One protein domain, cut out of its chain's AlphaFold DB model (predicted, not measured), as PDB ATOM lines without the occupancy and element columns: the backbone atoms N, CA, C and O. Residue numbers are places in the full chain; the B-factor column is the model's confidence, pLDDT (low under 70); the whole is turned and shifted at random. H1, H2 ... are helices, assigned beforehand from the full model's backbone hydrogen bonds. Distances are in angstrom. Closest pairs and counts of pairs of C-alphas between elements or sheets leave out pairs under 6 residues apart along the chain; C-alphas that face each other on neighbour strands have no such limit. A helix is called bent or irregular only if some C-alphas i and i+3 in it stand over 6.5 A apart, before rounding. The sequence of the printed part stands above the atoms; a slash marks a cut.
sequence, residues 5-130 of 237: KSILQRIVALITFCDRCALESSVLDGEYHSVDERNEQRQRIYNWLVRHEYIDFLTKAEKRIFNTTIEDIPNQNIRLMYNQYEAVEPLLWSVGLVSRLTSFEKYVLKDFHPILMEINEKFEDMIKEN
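This is residues 5 to 130 of the 237 residues of an uncharacterized protein of Paenibacillaceae bacterium (UniProt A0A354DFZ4). H4, the longest helix, and H1 lie side by side; H5 packs on H1, with H2 and H3 near H1 residues 16 to 20. The 126 printed residues have five named helices, H1 to H5, and no named strand: all helix, compact, radius of gyration of the C-alphas 14.8 A, spans 42 by 37 by 26 A.

Begin at H4, residues 75 to 94: it touches H1, residues 5 to 22, opposite ways at a shallow tilt of 30 degrees, the closest C-alphas being Cys 18 and Tyr 82, 5.2 A. H5, residues 113 to 129, is irregular, with C-alphas 121 and 124 8.5 A apart; it touches H1, closest at C-alphas Lys 5 and Ile 127, 6.0 A. H2, residues 35 to 51, and H3, residues 60 to 67, each only just touch H1, with 3 pairs of C-alphas within 8 A; the closest are Arg 20 and Arg 42, 6.0 A, and Phe 17 and Glu 62, 6.8 A. H1 and H2 form a helical hairpin. Every O i to N i+4 pair is within hydrogen-bond range in H1, H2 and H3, 9 of 16 in H4, 11 of 13 in H5.

Find C-alpha 5 at (24.487, 26.516, -25.076); H1 runs 26.1 A from there. H2 spans 24.2 A, H3 10.8 A, H4 31.1 A, and H5 21.1 A to C-alpha 129 at (22.361, 25.553, -14.529).

The farthest C-alphas, Ser 34 and Lys 128, are 42.9 A apart. The printed part has no cut; links H1 to H2 and H4 to H5 are long. No printed residue is under 70 in pLDDT.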
ATOM      1  N   LYS A   5      24.512  27.699 -24.199       97.62
ATOM      2  CA  LYS A   5      24.487  26.516 -25.076       97.62
ATOM      3  C   LYS A   5      25.445  26.647 -26.265       97.62
ATOM      4  O   LYS A   5      26.235  25.742 -26.511       97.62
ATOM      5  N   SER A   6      25.397  27.775 -26.975       97.38
ATOM      6  CA  SER A   6      26.253  28.022 -28.140       97.38
ATOM      7  C   SER A   6      27.730  28.064 -27.753       97.38
ATOM      8  O   SER A   6      28.569  27.557 -28.492       97.38
ATOM      9  N   ILE A   7      28.054  28.619 -26.581       98.31
ATOM     10  CA  ILE A   7      29.431  28.661 -26.076       98.31
ATOM     11  C   ILE A   7      29.932  27.245 -25.758       98.31
ATOM     12  O   ILE A   7      31.025  26.891 -26.192       98.31
ATOM     13  N   LEU A   8      29.131  26.404 -25.087       98.38
ATOM     14  CA  LEU A   8      29.487  25.000 -24.828       98.38
ATOM     15  C   LEU A   8      29.731  24.210 -26.116       98.38
ATOM     16  O   LEU A   8      30.731  23.507 -26.237       98.38
ATOM     17  N   GLN A   9      28.847  24.359 -27.101       97.88
ATOM     18  CA  GLN A   9      28.993  23.701 -28.401       97.88
ATOM     19  C   GLN A   9      30.275  24.139 -29.110       97.88
ATOM     20  O   GLN A   9      31.000  23.310 -29.661       97.88
ATOM     21  N   ARG A  10      30.592  25.437 -29.044       97.88
ATOM     22  CA  ARG A  10      31.815  25.988 -29.621       97.88
ATOM     23  C   ARG A  10      33.077  25.500 -28.906       97.88
ATOM     24  O   ARG A  10      34.077  25.250 -29.571       97.88
ATOM     25  N   ILE A  11      33.032  25.309 -27.586       98.31
ATOM     26  CA  ILE A  11      34.129  24.704 -26.813       98.31
ATOM     27  C   ILE A  11      34.421  23.286 -27.317       98.31
ATOM     28  O   ILE A  11      35.571  22.978 -27.622       98.31
ATOM     29  N   VAL A  12      33.392  22.442 -27.454       98.06
ATOM     30  CA  VAL A  12      33.549  21.065 -27.959       98.06
ATOM     31  C   VAL A  12      34.112  21.066 -29.384       98.06
ATOM     32  O   VAL A  12      35.061  20.337 -29.681       98.06
ATOM     33  N   ALA A  13      33.571  21.925 -30.250       97.31
ATOM     34  CA  ALA A  13      34.037  22.102 -31.622       97.31
ATOM     35  C   ALA A  13      35.525  22.500 -31.689       97.31
ATOM     36  O   ALA A  13      36.285  21.894 -32.436       97.31
ATOM     37  N   LEU A  14      35.960  23.469 -30.878       97.25
ATOM     38  CA  LEU A  14      37.348  23.937 -30.868       97.25
ATOM     39  C   LEU A  14      38.330  22.901 -30.333       97.25
ATOM     40  O   LEU A  14      39.377  22.714 -30.941       97.25
ATOM     41  N   ILE A  15      38.011  22.230 -29.220       97.50
ATOM     42  CA  ILE A  15      38.910  21.217 -28.644       97.50
ATOM     43  C   ILE A  15      39.139  20.102 -29.669       97.50
ATOM     44  O   ILE A  15      40.277  19.843 -30.049       97.50
ATOM     45  N   THR A  16      38.061  19.542 -30.219       97.06
ATOM     46  CA  THR A  16      38.162  18.478 -31.232       97.06
ATOM     47  C   THR A  16      38.835  18.941 -32.525       97.06
ATOM     48  O   THR A  16      39.558  18.168 -33.158       97.06
ATOM     49  N   PHE A  17      38.628  20.195 -32.941       96.31
ATOM     50  CA  PHE A  17      39.327  20.774 -34.087       96.31
ATOM     51  C   PHE A  17      40.834  20.900 -33.834       96.31
ATOM     52  O   PHE A  17      41.636  20.546 -34.699       96.31
ATOM     53  N   CYS A  18      41.236  21.340 -32.643       95.06
ATOM     54  CA  CYS A  18      42.639  21.393 -32.254       95.06
ATOM     55  C   CYS A  18      43.261  19.992 -32.186       95.06
ATOM     56  O   CYS A  18      44.366  19.820 -32.701       95.06
ATOM     57  N   ASP A  19      42.544  18.983 -31.680       94.44
ATOM     58  CA  ASP A  19      43.001  17.587 -31.720       94.44
ATOM     59  C   ASP A  19      43.221  17.134 -33.161       94.44
ATOM     60  O   ASP A  19      44.276  16.601 -33.501       94.44
ATOM     61  N   ARG A  20      42.264  17.428 -34.052       94.19
ATOM     62  CA  ARG A  20      42.412  17.164 -35.486       94.19
ATOM     63  C   ARG A  20      43.657  17.836 -36.055       94.19
ATOM     64  O   ARG A  20      44.362  17.197 -36.832       94.19
ATOM     65  N   CYS A  21      43.928  19.094 -35.717       93.69
ATOM     66  CA  CYS A  21      45.134  19.791 -36.159       93.69
ATOM     67  C   CYS A  21      46.414  19.155 -35.597       93.69
ATOM     68  O   CYS A  21      47.407  19.068 -36.317       93.69
ATOM     69  N   ALA A  22      46.401  18.678 -34.350       91.25
ATOM     70  CA  ALA A  22      47.556  18.025 -33.737       91.25
ATOM     71  C   ALA A  22      47.988  16.775 -34.520       91.25
ATOM     72  O   ALA A  22      49.187  16.569 -34.696       91.25
ATOM     73  N   LEU A  23      47.038  16.018 -35.090       92.56
ATOM     74  CA  LEU A  23      47.302  14.823 -35.910       92.56
ATOM     75  C   LEU A  23      48.162  15.077 -37.158       92.56
ATOM     76  O   LEU A  23      48.605  14.129 -37.795       92.56
ATOM     77  N   GLU A  24      48.419  16.324 -37.540       91.00
ATOM     78  CA  GLU A  24      49.349  16.633 -38.634       91.00
ATOM     79  C   GLU A  24      50.816  16.477 -38.197       91.00
ATOM     80  O   GLU A  24      51.703  16.271 -39.025       91.00
ATOM     81  N   SER A  25      51.079  16.480 -36.886       88.38
ATOM     82  CA  SER A  25      52.364  16.071 -36.328       88.38
ATOM     83  C   SER A  25      52.507  14.552 -36.385       88.38
ATOM     84  O   SER A  25      51.645  13.817 -35.906       88.38
ATOM     85  N   SER A  26      53.627  14.068 -36.924       87.38
ATOM     86  CA  SER A  26      53.980  12.644 -36.876       87.38
ATOM     87  C   SER A  26      54.436  12.186 -35.490       87.38
ATOM     88  O   SER A  26      54.519  10.985 -35.252       87.38
ATOM     89  N   VAL A  27      54.727  13.127 -34.585       86.88
ATOM     90  CA  VAL A  27      55.073  12.847 -33.190       86.88
ATOM     91  C   VAL A  27      54.031  13.482 -32.280       86.88
ATOM     92  O   VAL A  27      53.877  14.707 -32.284       86.88
ATOM     93  N   LEU A  28      53.339  12.655 -31.504       81.88
ATOM     94  CA  LEU A  28      52.347  13.049 -30.504       81.88
ATOM     95  C   LEU A  28      52.797  12.474 -29.163       81.88
ATOM     96  O   LEU A  28      53.199  11.320 -29.099       81.88
ATOM     97  N   ASP A  29      52.842  13.299 -28.117       80.00
ATOM     98  CA  ASP A  29      53.277  12.895 -26.768       80.00
ATOM     99  C   ASP A  29      54.639  12.170 -26.694       80.00
ATOM    100  O   ASP A  29      54.934  11.434 -25.756       80.00
ATOM    101  N   GLY A  30      55.518  12.430 -27.668       85.69
ATOM    102  CA  GLY A  30      56.845  11.816 -27.759       85.69
ATOM    103  C   GLY A  30      56.880  10.473 -28.492       85.69
ATOM    104  O   GLY A  30      57.966   9.918 -28.662       85.69
ATOM    105  N   GLU A  31      55.741   9.984 -28.979       89.56
ATOM    106  CA  GLU A  31      55.620   8.752 -29.756       89.56
ATOM    107  C   GLU A  31      55.382   9.051 -31.242       89.56
ATOM    108  O   GLU A  31      54.730  10.028 -31.609       89.56
ATOM    109  N   TYR A  32      55.965   8.225 -32.115       93.62
ATOM    110  CA  TYR A  32      55.768   8.329 -33.560       93.62
ATOM    111  C   TYR A  32      54.494   7.594 -33.976       93.62
ATOM    112  O   TYR A  32      54.316   6.431 -33.617       93.62
ATOM    113  N   HIS A  33      53.681   8.234 -34.816       92.88
ATOM    114  CA  HIS A  33      52.481   7.644 -35.402       92.88
ATOM    115  C   HIS A  33      52.514   7.735 -36.929       92.88
ATOM    116  O   HIS A  33      52.806   8.782 -37.518       92.88
ATOM    117  N   SER A  34      52.172   6.631 -37.586       94.31
ATOM    118  CA  SER A  34      52.054   6.559 -39.042       94.31
ATOM    119  C   SER A  34      50.920   7.444 -39.577       94.31
ATOM    120  O   SER A  34      50.017   7.865 -38.851       94.31
ATOM    121  N   VAL A  35      50.959   7.753 -40.876       93.44
ATOM    122  CA  VAL A  35      49.878   8.491 -41.558       93.44
ATOM    123  C   VAL A  35      48.545   7.742 -41.456       93.44
ATOM    124  O   VAL A  35      47.509   8.376 -41.260       93.44
ATOM    125  N   ASP A  36      48.563   6.411 -41.546       94.50
ATOM    126  CA  ASP A  36      47.357   5.582 -41.465       94.50
ATOM    127  C   ASP A  36      46.736   5.631 -40.064       94.50
ATOM    128  O   ASP A  36      45.551   5.933 -39.938       94.50
ATOM    129  N   GLU A  37      47.534   5.462 -39.002       94.81
ATOM    130  CA  GLU A  37      47.062   5.574 -37.610       94.81
ATOM    131  C   GLU A  37      46.467   6.958 -37.316       94.81
ATOM    132  O   GLU A  37      45.384   7.073 -36.733       94.81
ATOM    133  N   ARG A  38      47.133   8.027 -37.772       94.56
ATOM    134  CA  ARG A  38      46.640   9.404 -37.601       94.56
ATOM    135  C   ARG A  38      45.357   9.643 -38.402       94.56
ATOM    136  O   ARG A  38      44.441  10.303 -37.913       94.56
ATOM    137  N   ASN A  39      45.225   9.068 -39.600       94.62
ATOM    138  CA  ASN A  39      43.977   9.125 -40.365       94.62
ATOM    139  C   ASN A  39      42.842   8.322 -39.717       94.62
ATOM    140  O   ASN A  39      41.696   8.778 -39.730       94.62
ATOM    141  N   GLU A  40      43.127   7.165 -39.122       95.38
ATOM    142  CA  GLU A  40      42.140   6.432 -38.328       95.38
ATOM    143  C   GLU A  40      41.659   7.267 -37.141       95.38
ATOM    144  O   GLU A  40      40.453   7.369 -36.904       95.38
ATOM    145  N   GLN A  41      42.579   7.913 -36.419       94.88
ATOM    146  CA  GLN A  41      42.236   8.785 -35.299       94.88
ATOM    147  C   GLN A  41      41.394   9.985 -35.752       94.88
ATOM    148  O   GLN A  41      40.362  10.261 -35.138       94.88
ATOM    149  N   ARG A  42      41.744  10.628 -36.876       95.12
ATOM    150  CA  ARG A  42      40.921  11.673 -37.511       95.12
ATOM    151  C   ARG A  42      39.485  11.198 -37.723       95.12
ATOM    152  O   ARG A  42      38.547  11.908 -37.366       95.12
ATOM    153  N   GLN A  43      39.307  10.004 -38.291       95.94
ATOM    154  CA  GLN A  43      37.977   9.451 -38.551       95.94
ATOM    155  C   GLN A  43      37.221   9.122 -37.261       95.94
ATOM    156  O   GLN A  43      36.011   9.326 -37.191       95.94
ATOM    157  N   ARG A  44      37.911   8.663 -36.212       96.44
ATOM    158  CA  ARG A  44      37.297   8.436 -34.893       96.44
ATOM    159  C   ARG A  44      36.772   9.738 -34.285       96.44
ATOM    160  O   ARG A  44      35.627   9.749 -33.838       96.44
ATOM    161  N   ILE A  45      37.552  10.823 -34.328       96.31
ATOM    162  CA  ILE A  45      37.119  12.150 -33.847       96.31
ATOM    163  C   ILE A  45      35.912  12.637 -34.657       96.31
ATOM    164  O   ILE A  45      34.895  13.026 -34.086       96.31
ATOM    165  N   TYR A  46      35.983  12.554 -35.988       96.06
ATOM    166  CA  TYR A  46      34.883  12.969 -36.862       96.06
ATOM    167  C   TYR A  46      33.590  12.189 -36.582       96.06
ATOM    168  O   TYR A  46      32.527  12.776 -36.385       96.06
ATOM    169  N   ASN A  47      33.676  10.861 -36.484       96.50
ATOM    170  CA  ASN A  47      32.526  10.014 -36.173       96.50
ATOM    171  C   ASN A  47      31.956  10.297 -34.776       96.50
ATOM    172  O   ASN A  47      30.743  10.199 -34.583       96.50
ATOM    173  N   TRP A  48      32.807  10.654 -33.808       97.00
ATOM    174  CA  TRP A  48      32.362  11.077 -32.482       97.00
ATOM    175  C   TRP A  48      31.554  12.378 -32.549       97.00
ATOM    176  O   TRP A  48      30.468  12.430 -31.972       97.00
ATOM    177  N   LEU A  49      32.021  13.373 -33.314       96.62
ATOM    178  CA  LEU A  49      31.305  14.637 -33.533       96.62
ATOM    179  C   LEU A  49      29.952  14.431 -34.218       96.62
ATOM    180  O   LEU A  49      28.972  15.052 -33.822       96.62
ATOM    181  N   VAL A  50      29.883  13.552 -35.222       96.25
ATOM    182  CA  VAL A  50      28.624  13.225 -35.914       96.25
ATOM    183  C   VAL A  50      27.651  12.522 -34.971       96.25
ATOM    184  O   VAL A  50      26.486  12.896 -34.903       96.25
ATOM    185  N   ARG A  51      28.122  11.523 -34.212       96.44
ATOM    186  CA  ARG A  51      27.281  10.750 -33.284       96.44
ATOM    187  C   ARG A  51      26.635  11.616 -32.203       96.44
ATOM    188  O   ARG A  51      25.520  11.312 -31.796       96.44
ATOM    189  N   HIS A  52      27.343  12.639 -31.735       94.75
ATOM    190  CA  HIS A  52      26.874  13.546 -30.685       94.75
ATOM    191  C   HIS A  52      26.349  14.878 -31.242       94.75
ATOM    192  O   HIS A  52      26.202  15.836 -30.493       94.75
ATOM    193  N   GLU A  53      26.092  14.953 -32.554       94.69
ATOM    194  CA  GLU A  53      25.494  16.117 -33.227       94.69
ATOM    195  C   GLU A  53      26.298  17.427 -33.083       94.69
ATOM    196  O   GLU A  53      25.784  18.518 -33.316       94.69
ATOM    197  N   TYR A  54      27.594  17.347 -32.762       96.00
ATOM    198  CA  TYR A  54      28.461  18.523 -32.650       96.00
ATOM    199  C   TYR A  54      29.015  19.004 -33.990       96.00
ATOM    200  O   TYR A  54      29.536  20.118 -34.083       96.00
ATOM    201  N   ILE A  55      28.905  18.178 -35.036       94.81
ATOM    202  CA  ILE A  55      29.449  18.491 -36.358       94.81
ATOM    203  C   ILE A  55      28.907  19.816 -36.904       94.81
ATOM    204  O   ILE A  55      29.632  20.544 -37.577       94.81
ATOM    205  N   ASP A  56      27.663  20.171 -36.581       92.88
ATOM    206  CA  ASP A  56      27.026  21.374 -37.105       92.88
ATOM    207  C   ASP A  56      27.573  22.678 -36.522       92.88
ATOM    208  O   ASP A  56      27.425  23.718 -37.162       92.88
ATOM    209  N   PHE A  57      28.300  22.613 -35.404       94.75
ATOM    210  CA  PHE A  57      28.926  23.771 -34.751       94.75
ATOM    211  C   PHE A  57      30.383  24.002 -35.168       94.75
ATOM    212  O   PHE A  57      30.999  24.988 -34.751       94.75
ATOM    213  N   LEU A  58      30.933  23.118 -36.006       96.38
ATOM    214  CA  LEU A  58      32.162  23.400 -36.737       96.38
ATOM    215  C   LEU A  58      31.895  24.427 -37.836       96.38
ATOM    216  O   LEU A  58      30.882  24.361 -38.545       96.38
ATOM    217  N   THR A  59      32.851  25.320 -38.055       95.94
ATOM    218  CA  THR A  59      32.771  26.261 -39.168       95.94
ATOM    219  C   THR A  59      33.007  25.568 -40.508       95.94
ATOM    220  O   THR A  59      33.442  24.415 -40.591       95.94
ATOM    221  N   LYS A  60      32.713  26.260 -41.615       94.44
ATOM    222  CA  LYS A  60      32.948  25.707 -42.960       94.44
ATOM    223  C   LYS A  60      34.428  25.398 -43.180       94.44
ATOM    224  O   LYS A  60      34.752  24.382 -43.801       94.44
ATOM    225  N   ALA A  61      35.315  26.256 -42.672       92.00
ATOM    226  CA  ALA A  61      36.751  26.043 -42.749       92.00
ATOM    227  C   ALA A  61      37.163  24.789 -41.967       92.00
ATOM    228  O   ALA A  61      37.883  23.952 -42.504       92.00
ATOM    229  N   GLU A  62      36.644  24.609 -40.756       95.19
ATOM    230  CA  GLU A  62      36.959  23.468 -39.888       95.19
ATOM    231  C   GLU A  62      36.448  22.147 -40.453       95.19
ATOM    232  O   GLU A  62      37.205  21.181 -40.550       95.19
ATOM    233  N   LYS A  63      35.194  22.117 -40.927       94.75
ATOM    234  CA  LYS A  63      34.618  20.951 -41.617       94.75
ATOM    235  C   LYS A  63      35.485  20.518 -42.796       94.75
ATOM    236  O   LYS A  63      35.696  19.326 -43.006       94.75
ATOM    237  N   ARG A  64      36.019  21.477 -43.562       92.12
ATOM    238  CA  ARG A  64      36.928  21.184 -44.676       92.12
ATOM    239  C   ARG A  64      38.209  20.506 -44.189       92.12
ATOM    240  O   ARG A  64      38.573  19.490 -44.761       92.12
ATOM    241  N   ILE A  65      38.842  21.012 -43.129       91.88
ATOM    242  CA  ILE A  65      40.069  20.422 -42.557       91.88
ATOM    243  C   ILE A  65      39.817  19.004 -42.034       91.88
ATOM    244  O   ILE A  65      40.616  18.099 -42.274       91.88
ATOM    245  N   PHE A  66      38.681  18.774 -41.374       91.56
ATOM    246  CA  PHE A  66      38.293  17.433 -40.940       91.56
ATOM    247  C   PHE A  66      38.174  16.445 -42.101       91.56
ATOM    248  O   PHE A  66      38.547  15.286 -41.933       91.56
ATOM    249  N   ASN A  67      37.699  16.895 -43.264       88.62
ATOM    250  CA  ASN A  67      37.534  16.069 -44.461       88.62
ATOM    251  C   ASN A  67      38.829  15.867 -45.265       88.62
ATOM    252  O   ASN A  67      38.872  14.984 -46.120       88.62
ATOM    253  N   THR A  68      39.872  16.651 -45.001       90.19
ATOM    254  CA  THR A  68      41.179  16.515 -45.649       90.19
ATOM    255  C   THR A  68      42.011  15.419 -44.973       90.19
ATOM    256  O   THR A  68      41.969  15.267 -43.746       90.19
ATOM    257  N   THR A  69      42.754  14.645 -45.766       88.62
ATOM    258  CA  THR A  69      43.690  13.621 -45.277       88.62
ATOM    259  C   THR A  69      44.841  14.275 -44.519       88.62
ATOM    260  O   THR A  69      45.202  15.421 -44.782       88.62
ATOM    261  N   ILE A  70      45.422  13.545 -43.571       87.75
ATOM    262  CA  ILE A  70      46.672  13.949 -42.918       87.75
ATOM    263  C   ILE A  70      47.785  14.132 -43.969       87.75
ATOM    264  O   ILE A  70      47.843  13.356 -44.918       87.75
ATOM    265  N   GLU A  71      48.648  15.139 -43.785       84.88
ATOM    266  CA  GLU A  71      49.754  15.582 -44.664       84.88
ATOM    267  C   GLU A  71      49.373  16.313 -45.964       84.88
ATOM    268  O   GLU A  71      50.238  16.937 -46.583       84.88
ATOM    269  N   ASP A  72      48.092  16.363 -46.335       82.75
ATOM    270  CA  ASP A  72      47.636  17.137 -47.503       82.75
ATOM    271  C   ASP A  72      47.655  18.662 -47.249       82.75
ATOM    272  O   ASP A  72      47.522  19.467 -48.178       82.75
ATOM    273  N   ILE A  73      47.805  19.087 -45.989       79.19
ATOM    274  CA  ILE A  73      47.797  20.497 -45.587       79.19
ATOM    275  C   ILE A  73      49.205  20.906 -45.145       79.19
ATOM    276  O   ILE A  73      49.789  20.264 -44.274       79.19
ATOM    277  N   PRO A  74      49.755  22.023 -45.659       78.56
ATOM    278  CA  PRO A  74      51.049  22.514 -45.207       78.56
ATOM    279  C   PRO A  74      51.088  22.734 -43.688       78.56
ATOM    280  O   PRO A  74      50.287  23.494 -43.138       78.56
ATOM    281  N   ASN A  75      52.085  22.144 -43.021       72.81
ATOM    282  CA  ASN A  75      52.253  22.183 -41.560       72.81
ATOM    283  C   ASN A  75      52.200  23.595 -40.948       72.81
ATOM    284  O   ASN A  75      51.730  23.769 -39.826       72.81
ATOM    285  N   GLN A  76      52.671  24.620 -41.666       71.94
ATOM    286  CA  GLN A  76      52.614  26.007 -41.189       71.94
ATOM    287  C   GLN A  76      51.170  26.508 -41.041       71.94
ATOM    288  O   GLN A  76      50.848  27.145 -40.041       71.94
ATOM    289  N   ASN A  77      50.290  26.163 -41.983       78.50
ATOM    290  CA  ASN A  77      48.884  26.562 -41.938       78.50
ATOM    291  C   ASN A  77      48.161  25.873 -40.778       78.50
ATOM    292  O   ASN A  77      47.370  26.503 -40.081       78.50
ATOM    293  N   ILE A  78      48.490  24.606 -40.523       81.69
ATOM    294  CA  ILE A  78      47.918  23.846 -39.412       81.69
ATOM    295  C   ILE A  78      48.343  24.416 -38.065       81.69
ATOM    296  O   ILE A  78      47.506  24.552 -37.182       81.69
ATOM    297  N   ARG A  79      49.613  24.800 -37.896       77.56
ATOM    298  CA  ARG A  79      50.072  25.430 -36.647       77.56
ATOM    299  C   ARG A  79      49.325  26.729 -36.353       77.56
ATOM    300  O   ARG A  79      48.932  26.959 -35.215       77.56
ATOM    301  N   LEU A  80      49.090  27.552 -37.376       83.31
ATOM    302  CA  LEU A  80      48.296  28.774 -37.227       83.31
ATOM    303  C   LEU A  80      46.848  28.469 -36.823       83.31
ATOM    304  O   LEU A  80      46.290  29.187 -35.997       83.31
ATOM    305  N   MET A  81      46.261  27.397 -37.360       87.56
ATOM    306  CA  MET A  81      44.924  26.933 -36.977       87.56
ATOM    307  C   MET A  81      44.891  26.346 -35.564       87.56
ATOM    308  O   MET A  81      43.969  26.642 -34.816       87.56
ATOM    309  N   TYR A  82      45.910  25.583 -35.166       90.44
ATOM    310  CA  TYR A  82      46.014  24.999 -33.828       90.44
ATOM    311  C   TYR A  82      46.050  26.073 -32.736       90.44
ATOM    312  O   TYR A  82      45.499  25.865 -31.659       90.44
ATOM    313  N   ASN A  83      46.607  27.257 -33.022       92.44
ATOM    314  CA  ASN A  83      46.599  28.386 -32.085       92.44
ATOM    315  C   ASN A  83      45.183  28.833 -31.674       92.44
ATOM    316  O   ASN A  83      45.054  29.490 -30.644       92.44
ATOM    317  N   GLN A  84      44.125  28.432 -32.396       94.94
ATOM    318  CA  GLN A  84      42.738  28.596 -31.941       94.94
ATOM    319  C   GLN A  84      42.475  27.961 -30.572       94.94
ATOM    320  O   GLN A  84      41.546  28.374 -29.883       94.94
ATOM    321  N   TYR A  85      43.318  27.027 -30.124       95.94
ATOM    322  CA  TYR A  85      43.258  26.468 -28.776       95.94
ATOM    323  C   TYR A  85      43.325  27.549 -27.684       95.94
ATOM    324  O   TYR A  85      42.710  27.415 -26.628       95.94
ATOM    325  N   GLU A  86      43.983  28.682 -27.957       97.44
ATOM    326  CA  GLU A  86      44.022  29.834 -27.049       97.44
ATOM    327  C   GLU A  86      42.641  30.454 -26.794       97.44
ATOM    328  O   GLU A  86      42.444  31.097 -25.763       97.44
ATOM    329  N   ALA A  87      41.668  30.241 -27.681       98.00
ATOM    330  CA  ALA A  87      40.293  30.685 -27.493       98.00
ATOM    331  C   ALA A  87      39.481  29.796 -26.532       98.00
ATOM    332  O   ALA A  87      38.487  30.261 -25.969       98.00
ATOM    333  N   VAL A  88      39.897  28.544 -26.302       98.25
ATOM    334  CA  VAL A  88      39.153  27.581 -25.470       98.25
ATOM    335  C   VAL A  88      39.073  28.051 -24.018       98.25
ATOM    336  O   VAL A  88      38.007  28.010 -23.405       98.25
ATOM    337  N   GLU A  89      40.177  28.547 -23.461       97.62
ATOM    338  CA  GLU A  89      40.231  28.961 -22.057       97.62
ATOM    339  C   GLU A  89      39.314  30.171 -21.741       97.62
ATOM    340  O   GLU A  89      38.560  30.088 -20.768       97.62
ATOM    341  N   PRO A  90      39.274  31.258 -22.548       98.38
ATOM    342  CA  PRO A  90      38.253  32.310 -22.445       98.38
ATOM    343  C   PRO A  90      36.808  31.812 -22.495       98.38
ATOM    344  O   PRO A  90      35.974  32.270 -21.709       98.38
ATOM    345  N   LEU A  91      36.502  30.879 -23.403       98.62
ATOM    346  CA  LEU A  91      35.154  30.329 -23.543       98.62
ATOM    347  C   LEU A  91      34.769  29.548 -22.284       98.62
ATOM    348  O   LEU A  91      33.741  29.842 -21.679       98.62
ATOM    349  N   LEU A  92      35.640  28.637 -21.836       98.50
ATOM    350  CA  LEU A  92      35.468  27.860 -20.605       98.50
ATOM    351  C   LEU A  92      35.319  28.752 -19.369       98.50
ATOM    352  O   LEU A  92      34.517  28.463 -18.482       98.50
ATOM    353  N   TRP A  93      36.092  29.837 -19.295       98.50
ATOM    354  CA  TRP A  93      36.015  30.783 -18.185       98.50
ATOM    355  C   TRP A  93      34.668  31.499 -18.169       98.50
ATOM    356  O   TRP A  93      34.071  31.664 -17.105       98.50
ATOM    357  N   SER A  94      34.175  31.877 -19.349       98.50
ATOM    358  CA  SER A  94      32.903  32.583 -19.512       98.50
ATOM    359  C   SER A  94      31.715  31.728 -19.079       98.50
ATOM    360  O   SER A  94      30.781  32.266 -18.497       98.50
ATOM    361  N   VAL A  95      31.769  30.407 -19.279       98.12
ATOM    362  CA  VAL A  95      30.741  29.450 -18.817       98.12
ATOM    363  C   VAL A  95      30.999  28.884 -17.413       98.12
ATOM    364  O   VAL A  95      30.316  27.964 -16.980       98.12
ATOM    365  N   GLY A  96      32.002  29.394 -16.693       97.06
ATOM    366  CA  GLY A  96      32.275  29.001 -15.309       97.06
ATOM    367  C   GLY A  96      32.986  27.654 -15.120       97.06
ATOM    368  O   GLY A  96      33.213  27.255 -13.982       97.06
ATOM    369  N   LEU A  97      33.405  26.980 -16.196       97.25
ATOM    370  CA  LEU A  97      34.095  25.680 -16.137       97.25
ATOM    371  C   LEU A  97      35.588  25.798 -15.790       97.25
ATOM    372  O   LEU A  97      36.217  24.829 -15.364       97.25
ATOM    373  N   VAL A  98      36.173  26.993 -15.921       96.69
ATOM    374  CA  VAL A  98      37.493  27.305 -15.351       96.69
ATOM    375  C   VAL A  98      37.463  28.617 -14.576       96.69
ATOM    376  O   VAL A  98      36.912  29.625 -15.007       96.69
ATOM    377  N   SER A  99      38.107  28.631 -13.412       94.19
ATOM    378  CA  SER A  99      38.098  29.791 -12.514       94.19
ATOM    379  C   SER A  99      39.236  30.784 -12.772       94.19
ATOM    380  O   SER A  99      39.195  31.918 -12.291       94.19
ATOM    381  N   ARG A 100      40.293  30.363 -13.476       93.56
ATOM    382  CA  ARG A 100      41.506  31.154 -13.722       93.56
ATOM    383  C   ARG A 100      41.943  31.000 -15.170       93.56
ATOM    384  O   ARG A 100      41.890  29.900 -15.703       93.56
ATOM    385  N   LEU A 101      42.395  32.112 -15.737       95.56
ATOM    386  CA  LEU A 101      42.997  32.177 -17.060       95.56
ATOM    387  C   LEU A 101      44.518  32.121 -16.928       95.56
ATOM    388  O   LEU A 101      45.097  32.690 -15.994       95.56
ATOM    389  N   THR A 102      45.158  31.476 -17.888       96.06
ATOM    390  CA  THR A 102      46.598  31.474 -18.096       96.06
ATOM    391  C   THR A 102      47.076  32.902 -18.391       96.06
ATOM    392  O   THR A 102      46.346  33.707 -18.969       96.06
ATOM    393  N   SER A 103      48.291  33.274 -17.973       94.38
ATOM    394  CA  SER A 103      48.848  34.595 -18.307       94.38
ATOM    395  C   SER A 103      49.064  34.735 -19.819       94.38
ATOM    396  O   SER A 103      49.221  33.740 -20.517       94.38
ATOM    397  N   PHE A 104      49.114  35.967 -20.336       95.12
ATOM    398  CA  PHE A 104      49.433  36.199 -21.754       95.12
ATOM    399  C   PHE A 104      50.888  35.847 -22.115       95.12
ATOM    400  O   PHE A 104      51.239  35.770 -23.283       95.12
ATOM    401  N   GLU A 105      51.739  35.605 -21.118       94.25
ATOM    402  CA  GLU A 105      53.166  35.308 -21.288       94.25
ATOM    403  C   GLU A 105      53.445  33.840 -21.652       94.25
ATOM    404  O   GLU A 105      54.595  33.453 -21.844       94.25
ATOM    405  N   LYS A 106      52.421  32.984 -21.709       94.88
ATOM    406  CA  LYS A 106      52.593  31.572 -22.061       94.88
ATOM    407  C   LYS A 106      51.338  30.998 -22.702       94.88
ATOM    408  O   LYS A 106      50.227  31.383 -22.344       94.88
ATOM    409  N   TYR A 107      51.546  30.038 -23.598       94.19
ATOM    410  CA  TYR A 107      50.460  29.269 -24.192       94.19
ATOM    411  C   TYR A 107      49.679  28.491 -23.128       94.19
ATOM    412  O   TYR A 107      50.214  28.110 -22.078       94.19
ATOM    413  N   VAL A 108      48.409  28.233 -23.417       93.25
ATOM    414  CA  VAL A 108      47.571  27.307 -22.668       93.25
ATOM    415  C   VAL A 108      48.079  25.891 -22.929       93.25
ATOM    416  O   VAL A 108      47.963  25.361 -24.026       93.25
ATOM    417  N   LEU A 109      48.648  25.275 -21.893       89.88
ATOM    418  CA  LEU A 109      49.140  23.888 -21.929       89.88
ATOM    419  C   LEU A 109      48.215  22.920 -21.186       89.88
ATOM    420  O   LEU A 109      48.562  21.762 -20.973       89.88
ATOM    421  N   LYS A 110      47.075  23.413 -20.697       92.56
ATOM    422  CA  LYS A 110      46.144  22.596 -19.928       92.56
ATOM    423  C   LYS A 110      45.412  21.639 -20.864       92.56
ATOM    424  O   LYS A 110      44.889  22.061 -21.894       92.56
ATOM    425  N   ASP A 111      45.337  20.382 -20.448       93.19
ATOM    426  CA  ASP A 111      44.472  19.394 -21.072       93.19
ATOM    427  C   ASP A 111      43.004  19.665 -20.693       93.19
ATOM    428  O   ASP A 111      42.637  19.663 -19.512       93.19
ATOM    429  N   PHE A 112      42.178  19.946 -21.703       96.56
ATOM    430  CA  PHE A 112      40.744  20.184 -21.548       96.56
ATOM    431  C   PHE A 112      39.876  18.977 -21.933       96.56
ATOM    432  O   PHE A 112      38.657  19.069 -21.790       96.56
ATOM    433  N   HIS A 113      40.454  17.837 -22.333       95.06
ATOM    434  CA  HIS A 113      39.690  16.622 -22.646       95.06
ATOM    435  C   HIS A 113      38.775  16.161 -21.499       95.06
ATOM    436  O   HIS A 113      37.622  15.824 -21.775       95.06
ATOM    437  N   PRO A 114      39.183  16.209 -20.210       96.88
ATOM    438  CA  PRO A 114      38.272  15.874 -19.116       96.88
ATOM    439  C   PRO A 114      37.031  16.775 -19.070       96.88
ATOM    440  O   PRO A 114      35.934  16.299 -18.789       96.88
ATOM    441  N   ILE A 115      37.186  18.065 -19.393       96.56
ATOM    442  CA  ILE A 115      36.065  19.011 -19.441       96.56
ATOM    443  C   ILE A 115      35.185  18.730 -20.661       96.56
ATOM    444  O   ILE A 115      33.966  18.774 -20.546       96.56
ATOM    445  N   LEU A 116      35.776  18.405 -21.815       96.38
ATOM    446  CA  LEU A 116      35.019  17.998 -23.002       96.38
ATOM    447  C   LEU A 116      34.124  16.787 -22.712       96.38
ATOM    448  O   LEU A 116      32.950  16.793 -23.084       96.38
ATOM    449  N   MET A 117      34.654  15.779 -22.013       95.94
ATOM    450  CA  MET A 117      33.874  14.604 -21.616       95.94
ATOM    451  C   MET A 117      32.740  14.980 -20.660       95.94
ATOM    452  O   MET A 117      31.608  14.541 -20.855       95.94
ATOM    453  N   GLU A 118      33.005  15.853 -19.686       96.56
ATOM    454  CA  GLU A 118      31.978  16.327 -18.757       96.56
ATOM    455  C   GLU A 118      30.869  17.128 -19.460       96.56
ATOM    456  O   GLU A 118      29.689  16.908 -19.180       96.56
ATOM    457  N   ILE A 119      31.225  18.014 -20.400       96.44
ATOM    458  CA  ILE A 119      30.254  18.750 -21.224       96.44
ATOM    459  C   ILE A 119      29.379  17.765 -21.994       96.44
ATOM    460  O   ILE A 119      28.166  17.934 -22.015       96.44
ATOM    461  N   ASN A 120      29.968  16.734 -22.603       95.19
ATOM    462  CA  ASN A 120      29.215  15.747 -23.369       95.19
ATOM    463  C   ASN A 120      28.233  14.945 -22.501       95.19
ATOM    464  O   ASN A 120      27.097  14.718 -22.907       95.19
ATOM    465  N   GLU A 121      28.652  14.526 -21.306       96.44
ATOM    466  CA  GLU A 121      27.825  13.720 -20.400       96.44
ATOM    467  C   GLU A 121      26.714  14.528 -19.719       96.44
ATOM    468  O   GLU A 121      25.627  14.001 -19.483       96.44
ATOM    469  N   LYS A 122      26.972  15.803 -19.399       96.62
ATOM    470  CA  LYS A 122      26.076  16.651 -18.591       96.62
ATOM    471  C   LYS A 122      25.503  17.840 -19.359       96.62
ATOM    472  O   LYS A 122      25.043  18.799 -18.740       96.62
ATOM    473  N   PHE A 123      25.527  17.802 -20.688       96.12
ATOM    474  CA  PHE A 123      25.217  18.948 -21.548       96.12
ATOM    475  C   PHE A 123      23.898  19.648 -21.183       96.12
ATOM    476  O   PHE A 123      23.865  20.853 -20.930       96.12
ATOM    477  N   GLU A 124      22.812  18.877 -21.096       96.62
ATOM    478  CA  GLU A 124      21.477  19.397 -20.785       96.62
ATOM    479  C   GLU A 124      21.369  19.946 -19.360       96.62
ATOM    480  O   GLU A 124      20.658  20.922 -19.122       96.62
ATOM    481  N   ASP A 125      22.083  19.357 -18.401       97.19
ATOM    482  CA  ASP A 125      22.081  19.843 -17.023       97.19
ATOM    483  C   ASP A 125      22.893  21.135 -16.896       97.19
ATOM    484  O   ASP A 125      22.413  22.096 -16.298       97.19
ATOM    485  N   MET A 126      24.042  21.233 -17.572       97.44
ATOM    486  CA  MET A 126      24.817  22.474 -17.642       97.44
ATOM    487  C   MET A 126      24.013  23.619 -18.268       97.44
ATOM    488  O   MET A 126      24.103  24.755 -17.803       97.44
ATOM    489  N   ILE A 127      23.217  23.348 -19.310       96.81
ATOM    490  CA  ILE A 127      22.339  24.360 -19.920       96.81
ATOM    491  C   ILE A 127      21.296  24.863 -18.921       96.81
ATOM    492  O   ILE A 127      21.024  26.064 -18.893       96.81
ATOM    493  N   LYS A 128      20.715  23.972 -18.108       96.00
ATOM    494  CA  LYS A 128      19.743  24.355 -17.072       96.00
ATOM    495  C   LYS A 128      20.392  25.178 -15.962       96.00
ATOM    496  O   LYS A 128      19.773  26.128 -15.490       96.00
ATOM    497  N   GLU A 129      21.605  24.818 -15.549       95.06
ATOM    498  CA  GLU A 129      22.361  25.553 -14.529       95.06
ATOM    499  C   GLU A 129      22.775  26.948 -15.011       95.06
ATOM    500  O   GLU A 129      22.696  27.903 -14.244       95.06
ATOM    501  N   ASN A 130      23.170  27.071 -16.285       93.94
ATOM    502  CA  ASN A 130      23.549  28.325 -16.939       93.94
ATOM    503  C   ASN A 130      24.526  29.172 -16.103       93.94
ATOM    504  O   ASN A 130      24.238  30.303 -15.710       93.94
TER     505      ASN A 130